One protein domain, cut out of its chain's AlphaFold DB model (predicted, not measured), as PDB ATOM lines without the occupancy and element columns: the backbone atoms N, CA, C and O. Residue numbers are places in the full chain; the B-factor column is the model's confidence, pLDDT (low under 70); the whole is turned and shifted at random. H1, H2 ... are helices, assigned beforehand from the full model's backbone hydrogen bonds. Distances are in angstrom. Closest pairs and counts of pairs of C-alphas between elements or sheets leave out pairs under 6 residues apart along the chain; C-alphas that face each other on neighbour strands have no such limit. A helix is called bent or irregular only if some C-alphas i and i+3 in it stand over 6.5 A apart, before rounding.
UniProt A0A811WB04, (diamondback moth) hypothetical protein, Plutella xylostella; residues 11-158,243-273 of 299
ATOM      1  N   SER A  11     123.773 195.323 161.658       80.00
ATOM      2  CA  SER A  11     124.509 194.113 161.254       80.00
ATOM      3  C   SER A  11     123.871 193.415 160.045       80.00
ATOM      4  O   SER A  11     124.587 192.931 159.166       80.00
ATOM      5  N   THR A  12     122.539 193.402 159.965       83.56
ATOM      6  CA  THR A  12     121.786 192.867 158.824       83.56
ATOM      7  C   THR A  12     121.638 193.913 157.723       83.56
ATOM      8  O   THR A  12     121.863 193.598 156.558       83.56
ATOM      9  N   THR A  13     121.391 195.172 158.085       86.88
ATOM     10  CA  THR A  13     121.193 196.283 157.135       86.88
ATOM     11  C   THR A  13     122.413 196.558 156.250       86.88
ATOM     12  O   THR A  13     122.269 196.862 155.068       86.88
ATOM     13  N   VAL A  14     123.633 196.473 156.793       89.88
ATOM     14  CA  VAL A  14     124.852 196.713 155.997       89.88
ATOM     15  C   VAL A  14     125.236 195.508 155.145       89.88
ATOM     16  O   VAL A  14     126.008 195.657 154.198       89.88
ATOM     17  N   LYS A  15     124.721 194.314 155.460       89.25
ATOM     18  CA  LYS A  15     125.132 193.060 154.824       89.25
ATOM     19  C   LYS A  15     125.022 193.115 153.294       89.25
ATOM     20  O   LYS A  15     126.046 192.807 152.686       89.25
ATOM     21  N   PRO A  16     123.914 193.577 152.674       88.69
ATOM     22  CA  PRO A  16     123.823 193.717 151.219       88.69
ATOM     23  C   PRO A  16     124.957 194.542 150.604       88.69
ATOM     24  O   PRO A  16     125.568 194.139 149.616       88.69
ATOM     25  N   ILE A  17     125.301 195.671 151.232       90.31
ATOM     26  CA  ILE A  17     126.390 196.557 150.796       90.31
ATOM     27  C   ILE A  17     127.740 195.839 150.907       90.31
ATOM     28  O   ILE A  17     128.563 195.907 149.994       90.31
ATOM     29  N   LEU A  18     127.971 195.130 152.017       89.38
ATOM     30  CA  LEU A  18     129.227 194.419 152.252       89.38
ATOM     31  C   LEU A  18     129.403 193.220 151.313       89.38
ATOM     32  O   LEU A  18     130.532 192.937 150.914       89.38
ATOM     33  N   THR A  19     128.328 192.503 150.976       88.06
ATOM     34  CA  THR A  19     128.384 191.321 150.105       88.06
ATOM     35  C   THR A  19     128.422 191.681 148.626       88.06
ATOM     36  O   THR A  19     129.086 190.980 147.865       88.06
ATOM     37  N   ALA A  20     127.793 192.787 148.217       87.56
ATOM     38  CA  ALA A  20     127.746 193.227 146.821       87.56
ATOM     39  C   ALA A  20     129.128 193.527 146.211       87.56
ATOM     40  O   ALA A  20     129.298 193.439 144.999       87.56
ATOM     41  N   LEU A  21     130.141 193.810 147.038       84.38
ATOM     42  CA  LEU A  21     131.525 193.946 146.575       84.38
ATOM     43  C   LEU A  21     132.124 192.663 145.989       84.38
ATOM     44  O   LEU A  21     133.074 192.728 145.215       84.38
ATOM     45  N   TYR A  22     131.635 191.499 146.410       83.56
ATOM     46  CA  TYR A  22     132.278 190.219 146.116       83.56
ATOM     47  C   TYR A  22     131.575 189.442 144.997       83.56
ATOM     48  O   TYR A  22     131.960 188.310 144.708       83.56
ATOM     49  N   GLY A  23     130.554 190.025 144.362       76.94
ATOM     50  CA  GLY A  23     129.805 189.390 143.281       76.94
ATOM     51  C   GLY A  23     128.383 189.939 143.132       76.94
ATOM     52  O   GLY A  23     128.026 190.921 143.780       76.94
ATOM     53  N   PRO A  24     127.541 189.303 142.298       77.12
ATOM     54  CA  PRO A  24     126.172 189.741 142.013       77.12
ATOM     55  C   PRO A  24     125.200 189.375 143.153       77.12
ATOM     56  O   PRO A  24     124.145 188.795 142.921       77.12
ATOM     57  N   PHE A  25     125.577 189.681 144.395       82.00
ATOM     58  CA  PHE A  25     124.824 189.353 145.609       82.00
ATOM     59  C   PHE A  25     123.856 190.458 146.040       82.00
ATOM     60  O   PHE A  25     123.285 190.359 147.116       82.00
ATOM     61  N   PHE A  26     123.714 191.516 145.237       87.94
ATOM     62  CA  PHE A  26     122.751 192.582 145.493       87.94
ATOM     63  C   PHE A  26     121.396 192.187 144.897       87.94
ATOM     64  O   PHE A  26     121.216 192.172 143.674       87.94
ATOM     65  N   GLU A  27     120.460 191.815 145.759       87.88
ATOM     66  CA  GLU A  27     119.132 191.351 145.393       87.88
ATOM     67  C   GLU A  27     118.187 192.513 145.060       87.88
ATOM     68  O   GLU A  27     118.415 193.679 145.387       87.88
ATOM     69  N   LYS A  28     117.065 192.200 144.399       83.88
ATOM     70  CA  LYS A  28     116.082 193.212 143.968       83.88
ATOM     71  C   LYS A  28     115.487 194.009 145.136       83.88
ATOM     72  O   LYS A  28     115.121 195.165 144.943       83.88
ATOM     73  N   ASN A  29     115.394 193.403 146.320       90.44
ATOM     74  CA  ASN A  29     114.797 194.024 147.503       90.44
ATOM     75  C   ASN A  29     115.809 194.797 148.358       90.44
ATOM     76  O   ASN A  29     115.395 195.681 149.106       90.44
ATOM     77  N   ASP A  30     117.112 194.550 148.198       93.31
ATOM     78  CA  ASP A  30     118.158 195.158 149.031       93.31
ATOM     79  C   ASP A  30     118.112 196.688 148.985       93.31
ATOM     80  O   ASP A  30     118.247 197.363 150.004       93.31
ATOM     81  N   ALA A  31     117.854 197.265 147.806       93.88
ATOM     82  CA  ALA A  31     117.704 198.712 147.664       93.88
ATOM     83  C   ALA A  31     116.521 199.256 148.483       93.88
ATOM     84  O   ALA A  31     116.629 200.326 149.081       93.88
ATOM     85  N   VAL A  32     115.405 198.520 148.538       94.50
ATOM     86  CA  VAL A  32     114.218 198.901 149.317       94.50
ATOM     87  C   VAL A  32     114.501 198.794 150.815       94.50
ATOM     88  O   VAL A  32     114.143 199.702 151.564       94.50
ATOM     89  N   GLU A  33     115.182 197.738 151.254       93.69
ATOM     90  CA  GLU A  33     115.576 197.563 152.657       93.69
ATOM     91  C   GLU A  33     116.532 198.669 153.122       93.69
ATOM     92  O   GLU A  33     116.318 199.267 154.180       93.69
ATOM     93  N   ILE A  34     117.520 199.025 152.293       94.94
ATOM     94  CA  ILE A  34     118.426 200.156 152.545       94.94
ATOM     95  C   ILE A  34     117.635 201.465 152.659       94.94
ATOM     96  O   ILE A  34     117.842 202.225 153.606       94.94
ATOM     97  N   ILE A  35     116.708 201.731 151.730       96.25
ATOM     98  CA  ILE A  35     115.843 202.922 151.769       96.25
ATOM     99  C   ILE A  35     115.063 202.981 153.088       96.25
ATOM    100  O   ILE A  35     115.045 204.019 153.750       96.25
ATOM    101  N   GLN A  36     114.457 201.869 153.507       95.25
ATOM    102  CA  GLN A  36     113.702 201.807 154.758       95.25
ATOM    103  C   GLN A  36     114.586 202.024 155.986       95.25
ATOM    104  O   GLN A  36     114.176 202.725 156.914       95.25
ATOM    105  N   ALA A  37     115.787 201.446 156.006       93.88
ATOM    106  CA  ALA A  37     116.724 201.635 157.104       93.88
ATOM    107  C   ALA A  37     117.158 203.100 157.235       93.88
ATOM    108  O   ALA A  37     117.203 203.623 158.347       93.88
ATOM    109  N   ILE A  38     117.397 203.790 156.115       95.62
ATOM    110  CA  ILE A  38     117.759 205.215 156.102       95.62
ATOM    111  C   ILE A  38     116.638 206.081 156.673       95.62
ATOM    112  O   ILE A  38     116.907 206.962 157.484       95.62
ATOM    113  N   ILE A  39     115.380 205.811 156.311       95.56
ATOM    114  CA  ILE A  39     114.239 206.543 156.879       95.56
ATOM    115  C   ILE A  39     114.111 206.296 158.382       95.56
ATOM    116  O   ILE A  39     113.932 207.237 159.151       95.56
ATOM    117  N   LYS A  40     114.240 205.041 158.826       93.19
ATOM    118  CA  LYS A  40     114.171 204.710 160.256       93.19
ATOM    119  C   LYS A  40     115.302 205.373 161.059       93.19
ATOM    120  O   LYS A  40     115.074 205.743 162.206       93.19
ATOM    121  N   SER A  41     116.483 205.544 160.456       92.25
ATOM    122  CA  SER A  41     117.676 206.143 161.083       92.25
ATOM    123  C   SER A  41     117.833 207.633 160.795       92.25
ATOM    124  O   SER A  41     118.869 208.203 161.133       92.25
ATOM    125  N   GLU A  42     116.848 208.309 160.194       94.25
ATOM    126  CA  GLU A  42     117.000 209.706 159.763       94.25
ATOM    127  C   GLU A  42     117.471 210.623 160.904       94.25
ATOM    128  O   GLU A  42     118.352 211.463 160.707       94.25
ATOM    129  N   ASN A  43     116.922 210.444 162.110       91.62
ATOM    130  CA  ASN A  43     117.348 211.215 163.274       91.62
ATOM    131  C   ASN A  43     118.807 210.933 163.649       91.62
ATOM    132  O   ASN A  43     119.517 211.856 164.025       91.62
ATOM    133  N   GLU A  44     119.265 209.689 163.534       91.38
ATOM    134  CA  GLU A  44     120.650 209.331 163.833       91.38
ATOM    135  C   GLU A  44     121.614 209.925 162.800       91.38
ATOM    136  O   GLU A  44     122.654 210.452 163.172       91.38
ATOM    137  N   PHE A  45     121.243 209.958 161.516       93.31
ATOM    138  CA  PHE A  45     122.012 210.675 160.493       93.31
ATOM    139  C   PHE A  45     122.202 212.159 160.830       93.31
ATOM    140  O   PHE A  45     123.248 212.730 160.536       93.31
ATOM    141  N   GLN A  46     121.201 212.789 161.445       89.94
ATOM    142  CA  GLN A  46     121.252 214.208 161.807       89.94
ATOM    143  C   GLN A  46     121.943 214.448 163.156       89.94
ATOM    144  O   GLN A  46     122.668 215.432 163.295       89.94
ATOM    145  N   ASN A  47     121.735 213.548 164.119       89.50
ATOM    146  CA  ASN A  47     122.048 213.726 165.536       89.50
ATOM    147  C   ASN A  47     122.852 212.533 166.088       89.50
ATOM    148  O   ASN A  47     122.410 211.858 167.018       89.50
ATOM    149  N   HIS A  48     124.026 212.270 165.514       90.69
ATOM    150  CA  HIS A  48     124.992 211.301 166.037       90.69
ATOM    151  C   HIS A  48     126.219 211.997 166.628       90.69
ATOM    152  O   HIS A  48     126.544 213.129 166.282       90.69
ATOM    153  N   GLU A  49     126.921 211.287 167.508       90.94
ATOM    154  CA  GLU A  49     128.237 211.696 167.993       90.94
ATOM    155  C   GLU A  49     129.293 211.571 166.887       90.94
ATOM    156  O   GLU A  49     129.257 210.624 166.098       90.94
ATOM    157  N   ASP A  50     130.292 212.458 166.885       91.00
ATOM    158  CA  ASP A  50     131.366 212.503 165.874       91.00
ATOM    159  C   ASP A  50     132.089 211.159 165.687       91.00
ATOM    160  O   ASP A  50     132.566 210.834 164.599       91.00
ATOM    161  N   ILE A  51     132.129 210.324 166.731       91.44
ATOM    162  CA  ILE A  51     132.719 208.980 166.677       91.44
ATOM    163  C   ILE A  51     132.022 208.040 165.679       91.44
ATOM    164  O   ILE A  51     132.645 207.070 165.243       91.44
ATOM    165  N   TYR A  52     130.766 208.314 165.316       92.69
ATOM    166  CA  TYR A  52     129.957 207.532 164.375       92.69
ATOM    167  C   TYR A  52     129.847 208.186 162.990       92.69
ATOM    168  O   TYR A  52     129.291 207.591 162.068       92.69
ATOM    169  N   ASP A  53     130.394 209.387 162.801       93.56
ATOM    170  CA  ASP A  53     130.206 210.159 161.569       93.56
ATOM    171  C   ASP A  53     130.810 209.469 160.332       93.56
ATOM    172  O   ASP A  53     130.197 209.454 159.258       93.56
ATOM    173  N   LEU A  54     131.952 208.785 160.486       94.94
ATOM    174  CA  LEU A  54     132.533 207.975 159.409       94.94
ATOM    175  C   LEU A  54     131.579 206.857 158.958       94.94
ATOM    176  O   LEU A  54     131.456 206.609 157.759       94.94
ATOM    177  N   PHE A  55     130.878 206.213 159.898       95.12
ATOM    178  CA  PHE A  55     129.922 205.148 159.593       95.12
ATOM    179  C   PHE A  55     128.768 205.683 158.738       95.12
ATOM    180  O   PHE A  55     128.559 205.190 157.628       95.12
ATOM    181  N   TYR A  56     128.067 206.725 159.203       95.69
ATOM    182  CA  TYR A  56     126.930 207.296 158.470       95.69
ATOM    183  C   TYR A  56     127.350 207.886 157.122       95.69
ATOM    184  O   TYR A  56     126.611 207.780 156.141       95.69
ATOM    185  N   THR A  57     128.556 208.450 157.037       97.12
ATOM    186  CA  THR A  57     129.102 208.971 155.780       97.12
ATOM    187  C   THR A  57     129.367 207.855 154.774       97.12
ATOM    188  O   THR A  57     128.869 207.913 153.649       97.12
ATOM    189  N   CYS A  58     130.108 206.811 155.164       97.06
ATOM    190  CA  CYS A  58     130.382 205.680 154.279       97.06
ATOM    191  C   CYS A  58     129.100 204.938 153.893       97.06
ATOM    192  O   CYS A  58     128.946 204.569 152.726       97.06
ATOM    193  N   PHE A  59     128.171 204.761 154.836       96.69
ATOM    194  CA  PHE A  59     126.888 204.126 154.570       96.69
ATOM    195  C   PHE A  59     126.067 204.950 153.568       96.69
ATOM    196  O   PHE A  59     125.695 204.406 152.536       96.69
ATOM    197  N   ALA A  60     125.897 206.268 153.761       97.75
ATOM    198  CA  ALA A  60     125.212 207.129 152.785       97.75
ATOM    199  C   ALA A  60     125.842 207.061 151.386       97.75
ATOM    200  O   ALA A  60     125.131 206.910 150.392       97.75
ATOM    201  N   CYS A  61     127.171 207.149 151.303       98.12
ATOM    202  CA  CYS A  61     127.918 207.060 150.051       98.12
ATOM    203  C   CYS A  61     127.665 205.738 149.311       98.12
ATOM    204  O   CYS A  61     127.350 205.738 148.117       98.12
ATOM    205  N   LEU A  62     127.788 204.608 150.008       97.25
ATOM    206  CA  LEU A  62     127.594 203.285 149.416       97.25
ATOM    207  C   LEU A  62     126.121 203.032 149.073       97.25
ATOM    208  O   LEU A  62     125.830 202.567 147.972       97.25
ATOM    209  N   SER A  63     125.186 203.412 149.946       96.88
ATOM    210  CA  SER A  63     123.749 203.345 149.672       96.88
ATOM    211  C   SER A  63     123.377 204.143 148.426       96.88
ATOM    212  O   SER A  63     122.684 203.619 147.559       96.88
ATOM    213  N   ALA A  64     123.881 205.373 148.281       97.81
ATOM    214  CA  ALA A  64     123.672 206.189 147.087       97.81
ATOM    215  C   ALA A  64     124.125 205.467 145.811       97.81
ATOM    216  O   ALA A  64     123.393 205.434 144.822       97.81
ATOM    217  N   HIS A  65     125.313 204.861 145.848       96.31
ATOM    218  CA  HIS A  65     125.855 204.111 144.721       96.31
ATOM    219  C   HIS A  65     124.976 202.910 144.349       96.31
ATOM    220  O   HIS A  65     124.593 202.776 143.186       96.31
ATOM    221  N   PHE A  66     124.622 202.069 145.323       95.31
ATOM    222  CA  PHE A  66     123.832 200.866 145.065       95.31
ATOM    223  C   PHE A  66     122.385 201.178 144.670       95.31
ATOM    224  O   PHE A  66     121.850 200.511 143.784       95.31
ATOM    225  N   ILE A  67     121.773 202.219 145.241       95.31
ATOM    226  CA  ILE A  67     120.448 202.696 144.823       95.31
ATOM    227  C   ILE A  67     120.503 203.213 143.381       95.31
ATOM    228  O   ILE A  67     119.662 202.830 142.573       95.31
ATOM    229  N   ALA A  68     121.501 204.031 143.024       94.94
ATOM    230  CA  ALA A  68     121.649 204.545 141.660       94.94
ATOM    231  C   ALA A  68     121.843 203.414 140.636       94.94
ATOM    232  O   ALA A  68     121.183 203.392 139.595       94.94
ATOM    233  N   ALA A  69     122.721 202.454 140.947       92.81
ATOM    234  CA  ALA A  69     123.014 201.316 140.081       92.81
ATOM    235  C   ALA A  69     121.792 200.407 139.860       92.81
ATOM    236  O   ALA A  69     121.635 199.842 138.779       92.81
ATOM    237  N   ASN A  70     120.905 200.314 140.856       93.00
ATOM    238  CA  ASN A  70     119.727 199.446 140.844       93.00
ATOM    239  C   ASN A  70     118.403 200.215 140.730       93.00
ATOM    240  O   ASN A  70     117.343 199.653 141.003       93.00
ATOM    241  N   ALA A  71     118.433 201.482 140.307       93.38
ATOM    242  CA  ALA A  71     117.258 202.353 140.300       93.38
ATOM    243  C   ALA A  71     116.083 201.771 139.497       93.38
ATOM    244  O   ALA A  71     114.934 201.912 139.899       93.38
ATOM    245  N   SER A  72     116.356 201.056 138.401       92.56
ATOM    246  CA  SER A  72     115.325 200.401 137.582       92.56
ATOM    247  C   SER A  72     114.558 199.289 138.305       92.56
ATOM    248  O   SER A  72     113.504 198.884 137.825       92.56
ATOM    249  N   ASN A  73     115.082 198.783 139.424       92.12
ATOM    250  CA  ASN A  73     114.480 197.695 140.193       92.12
ATOM    251  C   ASN A  73     113.589 198.201 141.339       92.12
ATOM    252  O   ASN A  73     112.956 197.387 142.008       92.12
ATOM    253  N   LEU A  74     113.541 199.515 141.587       94.06
ATOM    254  CA  LEU A  74     112.729 200.072 142.665       94.06
ATOM    255  C   LEU A  74     111.228 199.958 142.339       94.06
ATOM    256  O   LEU A  74     110.810 200.376 141.256       94.06
ATOM    257  N   PRO A  75     110.398 199.452 143.272       94.25
ATOM    258  CA  PRO A  75     108.949 199.436 143.105       94.25
ATOM    259  C   PRO A  75     108.386 200.858 143.018       94.25
ATOM    260  O   PRO A  75     108.792 201.743 143.776       94.25
ATOM    261  N   VAL A  76     107.409 201.072 142.135       94.62
ATOM    262  CA  VAL A  76     106.782 202.390 141.920       94.62
ATOM    263  C   VAL A  76     106.091 202.894 143.196       94.62
ATOM    264  O   VAL A  76     106.056 204.092 143.476       94.62
ATOM    265  N   GLU A  77     105.608 201.977 144.028       94.31
ATOM    266  CA  GLU A  77     104.949 202.259 145.302       94.31
ATOM    267  C   GLU A  77     105.932 202.782 146.362       94.31
ATOM    268  O   GLU A  77     105.521 203.437 147.318       94.31
ATOM    269  N   GLN A  78     107.235 202.521 146.198       94.38
ATOM    270  CA  GLN A  78     108.283 202.940 147.131       94.38
ATOM    271  C   GLN A  78     108.917 204.285 146.761       94.38
ATOM    272  O   GLN A  78     109.749 204.779 147.518       94.38
ATOM    273  N   LEU A  79     108.538 204.914 145.640       95.62
ATOM    274  CA  LEU A  79     109.189 206.145 145.171       95.62
ATOM    275  C   LEU A  79     109.054 207.311 146.161       95.62
ATOM    276  O   LEU A  79     109.998 208.075 146.336       95.62
ATOM    277  N   GLY A  80     107.930 207.425 146.876       96.88
ATOM    278  CA  GLY A  80     107.779 208.421 147.946       96.88
ATOM    279  C   GLY A  80     108.838 208.248 149.041       96.88
ATOM    280  O   GLY A  80     109.630 209.154 149.292       96.88
ATOM    281  N   THR A  81     108.920 207.044 149.607       97.19
ATOM    282  CA  THR A  81     109.919 206.668 150.620       97.19
ATOM    283  C   THR A  81     111.350 206.813 150.096       97.19
ATOM    284  O   THR A  81     112.232 207.299 150.801       97.19
ATOM    285  N   ALA A  82     111.583 206.437 148.834       97.81
ATOM    286  CA  ALA A  82     112.879 206.561 148.179       97.81
ATOM    287  C   ALA A  82     113.318 208.025 148.075       97.81
ATOM    288  O   ALA A  82     114.470 208.329 148.370       97.81
ATOM    289  N   ARG A  83     112.413 208.949 147.714       98.25
ATOM    290  CA  ARG A  83     112.707 210.392 147.680       98.25
ATOM    291  C   ARG A  83     113.174 210.888 149.043       98.25
ATOM    292  O   ARG A  83     114.145 211.642 149.115       98.25
ATOM    293  N   ASP A  84     112.489 210.490 150.108       98.50
ATOM    294  CA  ASP A  84     112.827 210.949 151.452       98.50
ATOM    295  C   ASP A  84     114.173 210.369 151.914       98.50
ATOM    296  O   ASP A  84     115.013 211.116 152.415       98.50
ATOM    297  N   ALA A  85     114.466 209.101 151.607       98.44
ATOM    298  CA  ALA A  85     115.765 208.496 151.905       98.44
ATOM    299  C   ALA A  85     116.896 209.162 151.109       98.44
ATOM    300  O   ALA A  85     117.944 209.495 151.664       98.44
ATOM    301  N   LEU A  86     116.672 209.433 149.819       98.62
ATOM    302  CA  LEU A  86     117.612 210.161 148.964       98.62
ATOM    303  C   LEU A  86     117.898 211.567 149.503       98.62
ATOM    304  O   LEU A  86     119.034 212.031 149.413       98.62
ATOM    305  N   ARG A  87     116.914 212.237 150.118       98.69
ATOM    306  CA  ARG A  87     117.139 213.525 150.789       98.69
ATOM    307  C   ARG A  87     118.080 213.381 151.984       98.69
ATOM    308  O   ARG A  87     118.976 214.213 152.122       98.69
ATOM    309  N   VAL A  88     117.896 212.361 152.826       98.56
ATOM    310  CA  VAL A  88     118.772 212.088 153.982       98.56
ATOM    311  C   VAL A  88     120.201 211.800 153.516       98.56
ATOM    312  O   VAL A  88     121.140 212.447 153.981       98.56
ATOM    313  N   ILE A  89     120.352 210.917 152.524       98.50
ATOM    314  CA  ILE A  89     121.637 210.583 151.892       98.50
ATOM    315  C   ILE A  89     122.332 211.844 151.374       98.50
ATOM    316  O   ILE A  89     123.468 212.132 151.752       98.50
ATOM    317  N   LEU A  90     121.660 212.613 150.510       98.56
ATOM    318  CA  LEU A  90     122.249 213.798 149.887       98.56
ATOM    319  C   LEU A  90     122.607 214.855 150.930       98.56
ATOM    320  O   LEU A  90     123.658 215.479 150.820       98.56
ATOM    321  N   ARG A  91     121.782 215.034 151.969       98.25
ATOM    322  CA  ARG A  91     122.083 215.951 153.074       98.25
ATOM    323  C   ARG A  91     123.367 215.550 153.802       98.25
ATOM    324  O   ARG A  91     124.205 216.423 154.016       98.25
ATOM    325  N   GLN A  92     123.538 214.269 154.138       97.75
ATOM    326  CA  GLN A  92     124.754 213.787 154.800       97.75
ATOM    327  C   GLN A  92     125.983 213.984 153.903       97.75
ATOM    328  O   GLN A  92     126.972 214.570 154.337       97.75
ATOM    329  N   ILE A  93     125.912 213.579 152.630       97.56
ATOM    330  CA  ILE A  93     127.043 213.717 151.700       97.56
ATOM    331  C   ILE A  93     127.413 215.198 151.505       97.56
ATOM    332  O   ILE A  93     128.593 215.542 151.539       97.56
ATOM    333  N   LEU A  94     126.429 216.094 151.352       97.31
ATOM    334  CA  LEU A  94     126.672 217.533 151.200       97.31
ATOM    335  C   LEU A  94     127.251 218.176 152.467       97.31
ATOM    336  O   LEU A  94     128.143 219.017 152.352       97.31
ATOM    337  N   LYS A  95     126.787 217.776 153.663       95.38
ATOM    338  CA  LYS A  95     127.368 218.211 154.946       95.38
ATOM    339  C   LYS A  95     128.864 217.890 154.974       95.38
ATOM    340  O   LYS A  95     129.686 218.790 155.137       95.38
ATOM    341  N   LYS A  96     129.215 216.632 154.699       94.88
ATOM    342  CA  LYS A  96     130.610 216.170 154.688       94.88
ATOM    343  C   LYS A  96     131.446 216.806 153.588       94.88
ATOM    344  O   LYS A  96     132.622 217.083 153.800       94.88
ATOM    345  N   LEU A  97     130.852 217.072 152.428       93.88
ATOM    346  CA  LEU A  97     131.522 217.759 151.328       93.88
ATOM    347  C   LEU A  97     131.893 219.201 151.717       93.88
ATOM    348  O   LEU A  97     132.997 219.647 151.417       93.88
ATOM    349  N   CYS A  98     131.004 219.901 152.426       92.19
ATOM    350  CA  CYS A  98     131.256 221.244 152.953       92.19
ATOM    351  C   CYS A  98     132.403 221.256 153.984       92.19
ATOM    352  O   CYS A  98     133.311 222.089 153.914       92.19
ATOM    353  N   GLU A  99     132.394 220.295 154.909       90.25
ATOM    354  CA  GLU A  99     133.431 220.141 155.936       90.25
ATOM    355  C   GLU A  99     134.795 219.800 155.322       90.25
ATOM    356  O   GLU A  99     135.789 220.440 155.653       90.25
ATOM    357  N   ALA A 100     134.831 218.870 154.359       85.75
ATOM    358  CA  ALA A 100     136.051 218.495 153.642       85.75
ATOM    359  C   ALA A 100     136.642 219.652 152.818       85.75
ATOM    360  O   ALA A 100     137.853 219.724 152.625       85.75
ATOM    361  N   GLY A 101     135.800 220.570 152.329       75.62
ATOM    362  CA  GLY A 101     136.269 221.812 151.714       75.62
ATOM    363  C   GLY A 101     136.900 222.773 152.728       75.62
ATOM    364  O   GLY A 101     137.890 223.434 152.432       75.62
ATOM    365  N   SER A 102     136.365 222.827 153.944       72.50
ATOM    366  CA  SER A 102     136.848 223.744 154.984       72.50
ATOM    367  C   SER A 102     138.131 223.255 155.668       72.50
ATOM    368  O   SER A 102     138.881 224.062 156.207       72.50
ATOM    369  N   SER A 103     138.411 221.948 155.636       62.88
ATOM    370  CA  SER A 103     139.524 221.317 156.360       62.88
ATOM    371  C   SER A 103     140.862 221.279 155.604       62.88
ATOM    372  O   SER A 103     141.771 220.569 156.029       62.88
ATOM    373  N   PHE A 104     141.016 221.995 154.482       56.94
ATOM    374  CA  PHE A 104     142.273 222.008 153.710       56.94
ATOM    375  C   PHE A 104     143.470 222.612 154.470       56.94
ATOM    376  O   PHE A 104     144.609 222.379 154.066       56.94
ATOM    377  N   ASP A 105     143.227 223.345 155.562       49.16
ATOM    378  CA  ASP A 105     144.258 224.057 156.326       49.16
ATOM    379  C   ASP A 105     144.910 223.240 157.459       49.16
ATOM    380  O   ASP A 105     145.886 223.713 158.040       49.16
ATOM    381  N   ASP A 106     144.441 222.020 157.767       47.53
ATOM    382  CA  ASP A 106     145.007 221.229 158.872       47.53
ATOM    383  C   ASP A 106     145.437 219.803 158.462       47.53
ATOM    384  O   ASP A 106     144.631 218.867 158.465       47.53
ATOM    385  N   PRO A 107     146.728 219.588 158.132       51.03
ATOM    386  CA  PRO A 107     147.269 218.261 157.834       51.03
ATOM    387  C   PRO A 107     147.399 217.352 159.075       51.03
ATOM    388  O   PRO A 107     147.864 216.219 158.944       51.03
ATOM    389  N   SER A 108     147.021 217.813 160.277       47.91
ATOM    390  CA  SER A 108     147.257 217.103 161.544       47.91
ATOM    391  C   SER A 108     146.244 215.998 161.868       47.91
ATOM    392  O   SER A 108     146.482 215.210 162.789       47.91
ATOM    393  N   THR A 109     145.114 215.904 161.164       49.38
ATOM    394  CA  THR A 109     144.086 214.916 161.523       49.38
ATOM    395  C   THR A 109     144.269 213.636 160.713       49.38
ATOM    396  O   THR A 109     143.641 213.436 159.680       49.38
ATOM    397  N   ALA A 110     145.118 212.731 161.210       54.97
ATOM    398  CA  ALA A 110     145.375 211.395 160.651       54.97
ATOM    399  C   ALA A 110     144.172 210.420 160.730       54.97
ATOM    400  O   ALA A 110     144.341 209.207 160.595       54.97
ATOM    401  N   ALA A 111     142.963 210.922 160.996       61.88
ATOM    402  CA  ALA A 111     141.767 210.101 161.084       61.88
ATOM    403  C   ALA A 111     141.301 209.680 159.677       61.88
ATOM    404  O   ALA A 111     141.345 210.491 158.748       61.88
ATOM    405  N   PRO A 112     140.833 208.432 159.504       70.62
ATOM    406  CA  PRO A 112     140.280 207.978 158.237       70.62
ATOM    407  C   PRO A 112     139.096 208.861 157.829       70.62
ATOM    408  O   PRO A 112     138.107 208.958 158.554       70.62
ATOM    409  N   ASN A 113     139.199 209.500 156.665       84.50
ATOM    410  CA  ASN A 113     138.168 210.371 156.118       84.50
ATOM    411  C   ASN A 113     137.777 209.944 154.698       84.50
ATOM    412  O   ASN A 113     138.500 209.226 154.005       84.50
ATOM    413  N   VAL A 114     136.589 210.371 154.274       92.31
ATOM    414  CA  VAL A 114     136.123 210.185 152.899       92.31
ATOM    415  C   VAL A 114     136.560 211.396 152.083       92.31
ATOM    416  O   VAL A 114     136.231 212.532 152.420       92.31
ATOM    417  N   SER A 115     137.310 211.163 151.006       91.75
ATOM    418  CA  SER A 115     137.839 212.247 150.170       91.75
ATOM    419  C   SER A 115     136.735 213.008 149.421       91.75
ATOM    420  O   SER A 115     135.683 212.455 149.101       91.75
ATOM    421  N   VAL A 116     137.008 214.257 149.022       91.94
ATOM    422  CA  VAL A 116     136.100 215.074 148.188       91.94
ATOM    423  C   VAL A 116     135.655 214.334 146.921       91.94
ATOM    424  O   VAL A 116     134.472 214.332 146.584       91.94
ATOM    425  N   LYS A 117     136.586 213.650 146.238       92.19
ATOM    426  CA  LYS A 117     136.275 212.824 145.059       92.19
ATOM    427  C   LYS A 117     135.249 211.745 145.410       92.19
ATOM    428  O   LYS A 117     134.262 211.579 144.697       92.19
ATOM    429  N   GLN A 118     135.472 211.031 146.512       95.31
ATOM    430  CA  GLN A 118     134.569 209.978 146.960       95.31
ATOM    431  C   GLN A 118     133.203 210.530 147.389       95.31
ATOM    432  O   GLN A 118     132.205 209.855 147.180       95.31
ATOM    433  N   LEU A 119     133.110 211.755 147.905       96.25
ATOM    434  CA  LEU A 119     131.823 212.388 148.227       96.25
ATOM    435  C   LEU A 119     131.050 212.837 146.971       96.25
ATOM    436  O   LEU A 119     129.824 212.765 146.946       96.25
ATOM    437  N   LEU A 120     131.737 213.259 145.903       95.19
ATOM    438  CA  LEU A 120     131.099 213.756 144.673       95.19
ATOM    439  C   LEU A 120     130.579 212.652 143.738       95.19
ATOM    440  O   LEU A 120     129.501 212.793 143.159       95.19
ATOM    441  N   LEU A 121     131.320 211.549 143.585       96.06
ATOM    442  CA  LEU A 121     130.951 210.444 142.687       96.06
ATOM    443  C   LEU A 121     129.528 209.873 142.883       96.06
ATOM    444  O   LEU A 121     128.846 209.664 141.874       96.06
ATOM    445  N   PRO A 122     129.026 209.622 144.109       95.75
ATOM    446  CA  PRO A 122     127.676 209.094 144.297       95.75
ATOM    447  C   PRO A 122     126.598 210.121 143.941       95.75
ATOM    448  O   PRO A 122     125.564 209.734 143.404       95.75
ATOM    449  N   ILE A 123     126.845 211.421 144.158       97.00
ATOM    450  CA  ILE A 123     125.937 212.494 143.719       97.00
ATOM    451  C   ILE A 123     125.820 212.469 142.191       97.00
ATOM    452  O   ILE A 123     124.715 212.482 141.653       97.00
ATOM    453  N   ALA A 124     126.953 212.365 141.489       96.31
ATOM    454  CA  ALA A 124     126.972 212.268 140.033       96.31
ATOM    455  C   ALA A 124     126.204 211.034 139.524       96.31
ATOM    456  O   ALA A 124     125.410 211.146 138.590       96.31
ATOM    457  N   GLY A 125     126.386 209.877 140.174       96.38
ATOM    458  CA  GLY A 125     125.658 208.646 139.848       96.38
ATOM    459  C   GLY A 125     124.147 208.767 140.070       96.38
ATOM    460  O   GLY A 125     123.362 208.392 139.201       96.38
ATOM    461  N   LEU A 126     123.731 209.362 141.190       96.94
ATOM    462  CA  LEU A 126     122.324 209.626 141.506       96.94
ATOM    463  C   LEU A 126     121.649 210.599 140.529       96.94
ATOM    464  O   LEU A 126     120.433 210.535 140.363       96.94
ATOM    465  N   CYS A 127     122.415 211.476 139.877       96.19
ATOM    466  CA  CYS A 127     121.933 212.388 138.837       96.19
ATOM    467  C   CYS A 127     122.063 211.828 137.411       96.19
ATOM    468  O   CYS A 127     121.732 212.530 136.457       96.19
ATOM    469  N   GLY A 128     122.538 210.589 137.248       94.38
ATOM    470  CA  GLY A 128     122.657 209.945 135.941       94.38
ATOM    471  C   GLY A 128     123.771 210.495 135.052       94.38
ATOM    472  O   GLY A 128     123.703 210.330 133.836       94.38
ATOM    473  N   ILE A 129     124.779 211.148 135.635       94.50
ATOM    474  CA  ILE A 129     125.947 211.643 134.899       94.50
ATOM    475  C   ILE A 129     126.778 210.444 134.422       94.50
ATOM    476  O   ILE A 129     127.049 209.525 135.199       94.50
ATOM    477  N   GLU A 130     127.197 210.450 133.154       89.12
ATOM    478  CA  GLU A 130     128.080 209.411 132.611       89.12
ATOM    479  C   GLU A 130     129.393 209.331 133.401       89.12
ATOM    480  O   GLU A 130     130.007 210.344 133.732       89.12
ATOM    481  N   GLY A 131     129.814 208.110 133.746       84.44
ATOM    482  CA  GLY A 131     130.963 207.891 134.632       84.44
ATOM    483  C   GLY A 131     130.708 208.234 136.108       84.44
ATOM    484  O   GLY A 131     131.638 208.167 136.910       84.44
ATOM    485  N   GLY A 132     129.472 208.588 136.482       85.06
ATOM    486  CA  GLY A 132     129.045 208.746 137.870       85.06
ATOM    487  C   GLY A 132     128.950 207.412 138.619       85.06
ATOM    488  O   GLY A 132     128.791 206.344 138.026       85.06
ATOM    489  N   GLY A 133     129.022 207.473 139.950       89.94
ATOM    490  CA  GLY A 133     129.146 206.292 140.805       89.94
ATOM    491  C   GLY A 133     130.601 205.850 140.998       89.94
ATOM    492  O   GLY A 133     131.535 206.450 140.472       89.94
ATOM    493  N   TYR A 134     130.812 204.825 141.820       94.88
ATOM    494  CA  TYR A 134     132.158 204.429 142.212       94.88
ATOM    495  C   TYR A 134     132.780 203.404 141.267       94.88
ATOM    496  O   TYR A 134     132.150 202.374 141.000       94.88
ATOM    497  N   PRO A 135     134.050 203.587 140.861       93.88
ATOM    498  CA  PRO A 135     134.844 202.473 140.363       93.88
ATOM    499  C   PRO A 135     135.056 201.449 141.484       93.88
ATOM    500  O   PRO A 135     135.086 201.801 142.664       93.88
ATOM    501  N   HIS A 136     135.274 200.187 141.116       92.31
ATOM    502  CA  HIS A 136     135.423 199.084 142.072       92.31
ATOM    503  C   HIS A 136     136.455 199.369 143.184       92.31
ATOM    504  O   HIS A 136     136.208 199.078 144.350       92.31
ATOM    505  N   ALA A 137     137.589 200.003 142.857       94.06
ATOM    506  CA  ALA A 137     138.606 200.375 143.845       94.06
ATOM    507  C   ALA A 137     138.070 201.323 144.937       94.06
ATOM    508  O   ALA A 137     138.328 201.101 146.119       94.06
ATOM    509  N   ASP A 138     137.282 202.335 144.561       94.94
ATOM    510  CA  ASP A 138     136.677 203.269 145.520       94.94
ATOM    511  C   ASP A 138     135.600 202.569 146.371       94.94
ATOM    512  O   ASP A 138     135.496 202.843 147.567       94.94
ATOM    513  N   GLN A 139     134.862 201.607 145.801       94.69
ATOM    514  CA  GLN A 139     133.900 200.797 146.562       94.69
ATOM    515  C   GLN A 139     134.598 199.943 147.637       94.69
ATOM    516  O   GLN A 139     134.131 199.881 148.778       94.69
ATOM    517  N   VAL A 140     135.737 199.320 147.303       95.19
ATOM    518  CA  VAL A 140     136.552 198.531 148.248       95.19
ATOM    519  C   VAL A 140     137.074 199.403 149.392       95.19
ATOM    520  O   VAL A 140     136.988 199.000 150.557       95.19
ATOM    521  N   ILE A 141     137.574 200.604 149.085       95.25
ATOM    522  CA  ILE A 141     138.066 201.551 150.095       95.25
ATOM    523  C   ILE A 141     136.930 201.964 151.034       95.25
ATOM    524  O   ILE A 141     137.044 201.785 152.245       95.25
ATOM    525  N   LEU A 142     135.814 202.452 150.489       95.88
ATOM    526  CA  LEU A 142     134.673 202.917 151.285       95.88
ATOM    527  C   LEU A 142     134.064 201.812 152.141       95.88
ATOM    528  O   LEU A 142     133.657 202.061 153.272       95.88
ATOM    529  N   THR A 143     134.040 200.583 151.640       95.00
ATOM    530  CA  THR A 143     133.547 199.446 152.420       95.00
ATOM    531  C   THR A 143     134.514 199.055 153.532       95.00
ATOM    532  O   THR A 143     134.085 198.669 154.616       95.00
ATOM    533  N   SER A 144     135.823 199.174 153.304       94.38
ATOM    534  CA  SER A 144     136.828 198.959 154.354       94.38
ATOM    535  C   SER A 144     136.730 200.032 155.445       94.38
ATOM    536  O   SER A 144     136.823 199.721 156.634       94.38
ATOM    537  N   LEU A 145     136.459 201.282 155.056       95.06
ATOM    538  CA  LEU A 145     136.151 202.371 155.985       95.06
ATOM    539  C   LEU A 145     134.858 202.094 156.762       95.06
ATOM    540  O   LEU A 145     134.864 202.166 157.985       95.06
ATOM    541  N   LEU A 146     133.789 201.664 156.085       94.25
ATOM    542  CA  LEU A 146     132.530 201.290 156.733       94.25
ATOM    543  C   LEU A 146     132.727 200.174 157.774       94.25
ATOM    544  O   LEU A 146     132.185 200.262 158.870       94.25
ATOM    545  N   LYS A 147     133.526 199.145 157.453       92.06
ATOM    546  CA  LYS A 147     133.836 198.025 158.362       92.06
ATOM    547  C   LYS A 147     134.687 198.430 159.570       92.06
ATOM    548  O   LYS A 147     134.619 197.761 160.594       92.06
ATOM    549  N   SER A 148     135.522 199.459 159.434       91.88
ATOM    550  CA  SER A 148     136.405 199.941 160.510       91.88
ATOM    551  C   SER A 148     135.788 201.065 161.345       91.88
ATOM    552  O   SER A 148     136.297 201.369 162.425       91.88
ATOM    553  N   ALA A 149     134.698 201.671 160.872       92.12
ATOM    554  CA  ALA A 149     133.978 202.702 161.596       92.12
ATOM    555  C   ALA A 149     133.325 202.145 162.870       92.12
ATOM    556  O   ALA A 149     132.889 200.993 162.926       92.12
ATOM    557  N   LYS A 150     133.235 202.984 163.907       89.94
ATOM    558  CA  LYS A 150     132.487 202.628 165.114       89.94
ATOM    559  C   LYS A 150     131.000 202.552 164.782       89.94
ATOM    560  O   LYS A 150     130.467 203.418 164.093       89.94
ATOM    561  N   LEU A 151     130.349 201.520 165.301       83.81
ATOM    562  CA  LEU A 151     128.918 201.301 165.149       83.81
ATOM    563  C   LEU A 151     128.148 202.025 166.268       83.81
ATOM    564  O   LEU A 151     128.597 201.976 167.417       83.81
ATOM    565  N   PRO A 152     127.004 202.659 165.965       77.62
ATOM    566  CA  PRO A 152     126.103 203.234 166.968       77.62
ATOM    567  C   PRO A 152     125.747 202.238 168.094       77.62
ATOM    568  O   PRO A 152     125.630 201.038 167.851       77.62
ATOM    569  N   PRO A 153     125.523 202.684 169.339       63.69
ATOM    570  CA  PRO A 153     125.403 201.798 170.504       63.69
ATOM    571  C   PRO A 153     124.139 200.921 170.492       63.69
ATOM    572  O   PRO A 153     124.063 199.932 171.215       63.69
ATOM    573  N   HIS A 154     123.148 201.257 169.662       62.91
ATOM    574  CA  HIS A 154     121.923 200.473 169.474       62.91
ATOM    575  C   HIS A 154     122.104 199.317 168.473       62.91
ATOM    576  O   HIS A 154     121.213 198.482 168.315       62.91
ATOM    577  N   VAL A 155     123.279 199.228 167.837       54.72
ATOM    578  CA  VAL A 155     123.669 198.108 166.985       54.72
ATOM    579  C   VAL A 155     124.007 196.924 167.886       54.72
ATOM    580  O   VAL A 155     125.143 196.762 168.334       54.72
ATOM    581  N   THR A 156     123.040 196.050 168.144       42.44
ATOM    582  CA  THR A 156     123.354 194.709 168.639       42.44
ATOM    583  C   THR A 156     124.080 193.959 167.526       42.44
ATOM    584  O   THR A 156     123.466 193.335 166.663       42.44
ATOM    585  N   VAL A 157     125.409 194.052 167.508       45.66
ATOM    586  CA  VAL A 157     126.243 193.118 166.755       45.66
ATOM    587  C   VAL A 157     126.051 191.773 167.438       45.66
ATOM    588  O   VAL A 157     126.529 191.572 168.551       45.66
ATOM    589  N   SER A 158     125.312 190.862 166.808       39.91
ATOM    590  CA  SER A 158     125.362 189.459 167.205       39.91
ATOM    591  C   SER A 158     126.828 189.036 167.129       39.91
ATOM    592  O   SER A 158     127.426 189.087 166.052       39.91
ATOM    593  N   VAL A 243     111.504 204.609 136.192       95.62
ATOM    594  CA  VAL A 243     111.964 204.772 137.574       95.62
ATOM    595  C   VAL A 243     113.398 205.295 137.636       95.62
ATOM    596  O   VAL A 243     113.725 206.122 138.486       95.62
ATOM    597  N   LYS A 244     114.256 204.888 136.696       95.06
ATOM    598  CA  LYS A 244     115.645 205.353 136.642       95.06
ATOM    599  C   LYS A 244     115.700 206.847 136.331       95.06
ATOM    600  O   LYS A 244     116.364 207.603 137.040       95.06
ATOM    601  N   LYS A 245     114.929 207.294 135.335       96.12
ATOM    602  CA  LYS A 245     114.768 208.723 135.033       96.12
ATOM    603  C   LYS A 245     114.127 209.488 136.194       96.12
ATOM    604  O   LYS A 245     114.531 210.617 136.472       96.12
ATOM    605  N   TRP A 246     113.162 208.882 136.887       97.31
ATOM    606  CA  TRP A 246     112.542 209.468 138.074       97.31
ATOM    607  C   TRP A 246     113.568 209.714 139.189       97.31
ATOM    608  O   TRP A 246     113.580 210.811 139.750       97.31
ATOM    609  N   VAL A 247     114.472 208.761 139.464       97.19
ATOM    610  CA  VAL A 247     115.549 208.940 140.457       97.19
ATOM    611  C   VAL A 247     116.438 210.120 140.069       97.19
ATOM    612  O   VAL A 247     116.667 210.997 140.897       97.19
ATOM    613  N   TYR A 248     116.866 210.205 138.806       96.94
ATOM    614  CA  TYR A 248     117.746 211.285 138.339       96.94
ATOM    615  C   TYR A 248     117.129 212.674 138.526       96.94
ATOM    616  O   TYR A 248     117.759 213.572 139.090       96.94
ATOM    617  N   LEU A 249     115.874 212.838 138.097       97.62
ATOM    618  CA  LEU A 249     115.143 214.099 138.234       97.62
ATOM    619  C   LEU A 249     114.870 214.441 139.702       97.62
ATOM    620  O   LEU A 249     114.986 215.600 140.105       97.62
ATOM    621  N   THR A 250     114.552 213.434 140.516       98.31
ATOM    622  CA  THR A 250     114.306 213.610 141.950       98.31
ATOM    623  C   THR A 250     115.570 214.061 142.669       98.31
ATOM    624  O   THR A 250     115.530 215.051 143.396       98.31
ATOM    625  N   CYS A 251     116.708 213.410 142.425       98.19
ATOM    626  CA  CYS A 251     117.993 213.788 143.011       98.19
ATOM    627  C   CYS A 251     118.429 215.193 142.582       98.19
ATOM    628  O   CYS A 251     118.869 215.972 143.425       98.19
ATOM    629  N   ALA A 252     118.243 215.557 141.308       97.62
ATOM    630  CA  ALA A 252     118.509 216.916 140.837       97.62
ATOM    631  C   ALA A 252     117.647 217.958 141.574       97.62
ATOM    632  O   ALA A 252     118.167 218.974 142.036       97.62
ATOM    633  N   SER A 253     116.350 217.685 141.752       98.50
ATOM    634  CA  SER A 253     115.445 218.553 142.518       98.50
ATOM    635  C   SER A 253     115.868 218.675 143.987       98.50
ATOM    636  O   SER A 253     115.975 219.778 144.522       98.50
ATOM    637  N   LEU A 254     116.202 217.552 144.634       98.62
ATOM    638  CA  LEU A 254     116.674 217.530 146.021       98.62
ATOM    639  C   LEU A 254     117.979 218.311 146.203       98.62
ATOM    640  O   LEU A 254     118.131 219.015 147.198       98.62
ATOM    641  N   LEU A 255     118.911 218.244 145.250       98.25
ATOM    642  CA  LEU A 255     120.129 219.057 145.288       98.25
ATOM    643  C   LEU A 255     119.818 220.558 145.246       98.25
ATOM    644  O   LEU A 255     120.492 221.329 145.927       98.25
ATOM    645  N   VAL A 256     118.799 220.982 144.493       97.94
ATOM    646  CA  VAL A 256     118.341 222.379 144.500       97.94
ATOM    647  C   VAL A 256     117.731 222.738 145.859       97.94
ATOM    648  O   VAL A 256     118.141 223.737 146.454       97.94
ATOM    649  N   GLU A 257     116.825 221.905 146.391       98.19
ATOM    650  CA  GLU A 257     116.213 222.086 147.721       98.19
ATOM    651  C   GLU A 257     117.278 222.204 148.834       98.19
ATOM    652  O   GLU A 257     117.171 223.045 149.728       98.19
ATOM    653  N   LEU A 258     118.335 221.389 148.761       97.81
ATOM    654  CA  LEU A 258     119.428 221.324 149.739       97.81
ATOM    655  C   LEU A 258     120.550 222.343 149.486       97.81
ATOM    656  O   LEU A 258     121.560 222.317 150.188       97.81
ATOM    657  N   ARG A 259     120.408 223.234 148.494       97.06
ATOM    658  CA  ARG A 259     121.453 224.190 148.073       97.06
ATOM    659  C   ARG A 259     122.789 223.517 147.713       97.06
ATOM    660  O   ARG A 259     123.851 224.127 147.843       97.06
ATOM    661  N   GLY A 260     122.746 222.289 147.200       95.69
ATOM    662  CA  GLY A 260     123.923 221.504 146.826       95.69
ATOM    663  C   GLY A 260     124.825 222.210 145.811       95.69
ATOM    664  O   GLY A 260     126.043 222.112 145.909       95.69
ATOM    665  N   GLY A 261     124.256 223.016 144.905       94.06
ATOM    666  CA  GLY A 261     125.035 223.829 143.963       94.06
ATOM    667  C   GLY A 261     126.000 224.808 144.646       94.06
ATOM    668  O   GLY A 261     127.141 224.950 144.205       94.06
ATOM    669  N   ALA A 262     125.583 225.432 145.754       93.62
ATOM    670  CA  ALA A 262     126.437 226.332 146.528       93.62
ATOM    671  C   ALA A 262     127.569 225.569 147.233       93.62
ATOM    672  O   ALA A 262     128.710 226.022 147.205       93.62
ATOM    673  N   VAL A 263     127.273 224.389 147.793       94.44
ATOM    674  CA  VAL A 263     128.276 223.518 148.430       94.44
ATOM    675  C   VAL A 263     129.326 223.067 147.414       94.44
ATOM    676  O   VAL A 263     130.518 223.259 147.636       94.44
ATOM    677  N   VAL A 264     128.894 222.527 146.268       92.19
ATOM    678  CA  VAL A 264     129.805 222.051 145.213       92.19
ATOM    679  C   VAL A 264     130.641 223.203 144.659       92.19
ATOM    680  O   VAL A 264     131.846 223.053 144.492       92.19
ATOM    681  N   THR A 265     130.040 224.375 144.435       91.06
ATOM    682  CA  THR A 265     130.780 225.564 143.978       91.06
ATOM    683  C   THR A 265     131.790 226.032 145.023       91.06
ATOM    684  O   THR A 265     132.909 226.388 144.658       91.06
ATOM    685  N   GLY A 266     131.435 225.988 146.311       89.12
ATOM    686  CA  GLY A 266     132.350 226.277 147.415       89.12
ATOM    687  C   GLY A 266     133.564 225.350 147.410       89.12
ATOM    688  O   GLY A 266     134.694 225.827 147.436       89.12
ATOM    689  N   VAL A 267     133.351 224.040 147.270       89.12
ATOM    690  CA  VAL A 267     134.449 223.064 147.172       89.12
ATOM    691  C   VAL A 267     135.280 223.257 145.905       89.12
ATOM    692  O   VAL A 267     136.507 223.249 145.974       89.12
ATOM    693  N   CYS A 268     134.651 223.498 144.754       86.56
ATOM    694  CA  CYS A 268     135.375 223.805 143.521       86.56
ATOM    695  C   CYS A 268     136.241 225.061 143.673       86.56
ATOM    696  O   CYS A 268     137.378 225.071 143.205       86.56
ATOM    697  N   ALA A 269     135.743 226.094 144.364       85.81
ATOM    698  CA  ALA A 269     136.493 227.314 144.647       85.81
ATOM    699  C   ALA A 269     137.779 227.043 145.436       85.81
ATOM    700  O   ALA A 269     138.727 227.808 145.298       85.81
ATOM    701  N   LEU A 270     137.836 225.967 146.220       83.88
ATOM    702  CA  LEU A 270     138.987 225.580 147.038       83.88
ATOM    703  C   LEU A 270     140.028 224.747 146.276       83.88
ATOM    704  O   LEU A 270     141.119 224.516 146.793       83.88
ATOM    705  N   LEU A 271     139.742 224.329 145.037       83.75
ATOM    706  CA  LEU A 271     140.709 223.590 144.226       83.75
ATOM    707  C   LEU A 271     141.988 224.422 144.028       83.75
ATOM    708  O   LEU A 271     141.893 225.580 143.608       83.75
ATOM    709  N   PRO A 272     143.194 223.855 144.239       82.50
ATOM    710  CA  PRO A 272     144.445 224.614 144.177       82.50
ATOM    711  C   PRO A 272     144.655 225.367 142.858       82.50
ATOM    712  O   PRO A 272     145.153 226.493 142.852       82.50
ATOM    713  N   CYS A 273     144.253 224.775 141.731       83.06
ATOM    714  CA  CYS A 273     144.327 225.418 140.420       83.06
ATOM    715  C   CYS A 273     143.432 226.665 140.339       83.06
ATOM    716  O   CYS A 273     143.879 227.717 139.875       83.06
TER     717      CYS A 273
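AT A GLANCE: This is residues 11 to 158 and 243 to 273 of the 299 residues of the protein "(diamondback moth) hypothetical protein" of Plutella xylostella (UniProt A0A811WB04). Long, kinked helix H5 runs through a rounded pack of helices, with H4 crossing it to make the core. H8 and H9 cover H5 on the side away from H2 and H4, H6 folds back along H5, and H7 packs on the side of H4 away from H5. Residues 105 to 110, of which 105 belongs to H5, stick out. The printed part has 179 residues, with nine named helices, H1 to H9 in order, and no named strand; the class is all helix. It is compact, with a radius of gyration of the C-alphas of 15.6 A and spans of 45 by 39 by 31 A.

IN THESE COORDINATES: H1, residues 15 to 20, begins at C-alpha 15 (125.132, 193.060, 154.824). H2 is residues 30 to 40 and H3 residues 42 to 46. H4, residues 50 to 69, is 29.3 A long and irregular, with C-alphas 51 and 54 7.3 A apart. H5, residues 76 to 105, is 45.6 A long, from C-alpha 76 at (106.782, 202.390, 141.920); it has a kink of 35 degrees near residue 83 and is irregular, with C-alphas 102 and 105 7.5 A apart. H6, residues 116 to 126, is only just irregular, with C-alphas 119 and 122 6.6 A apart. H7, residues 136 to 148, is 18.5 A long, and H8, residues 243 to 257, 20.5 A. H9, residues 260 to 269, ends at C-alpha 269 (136.493, 227.314, 144.647).

HOW THE PARTS SIT: H5 is the hub, touching six helices. Its residues 86 to 96 alone touch H4, opposite ways at a steep tilt of 50 degrees; the closest C-alphas, of Ala 60 and Ile 89, are 5.1 A apart. H5 and H6 form a helical hairpin at a shallow tilt of 20 degrees, closest at the C-alphas of Ile 93 and Leu 119, 6.1 A. H5 touches H8 with residues 76 to 90 alone, closest at the C-alphas of Arg 87 and Leu 254, 6.2 A, and H9 with residues 94 to 101 alone, closest at those of Gly 101 and Val 267, 5.1 A. It touches H2 at Ala 85 and Ile 39, closest C-alphas 5.6 A, and H3 at Val 88 and Glu 42, 6.5 A. H4 touches H7, closest at the C-alphas of Phe 55 and Leu 146, 5.5 A, and only just touches H1, with 3 pairs of C-alphas within 8 A, the closest those of Leu 62 and Ile 17, 7.0 A. Every O i to N i+4 pair is within hydrogen-bond range in H1, H2, H3, H7, H8 and H9; the counts are 14 of 16 in H4, 22 of 26 in H5 and 5 of 7 in H6.

THE WHOLE: The C-alphas farthest apart, of Ser 158 and Cys 273, are 48.7 A apart. Residues 159 to 242 are not printed, and C-alphas 158 and 243 are 35.9 A apart across the cut. Of the links printed whole, none is long. The model's pLDDT is under 70 at residues 103 to 111 and 153 to 158.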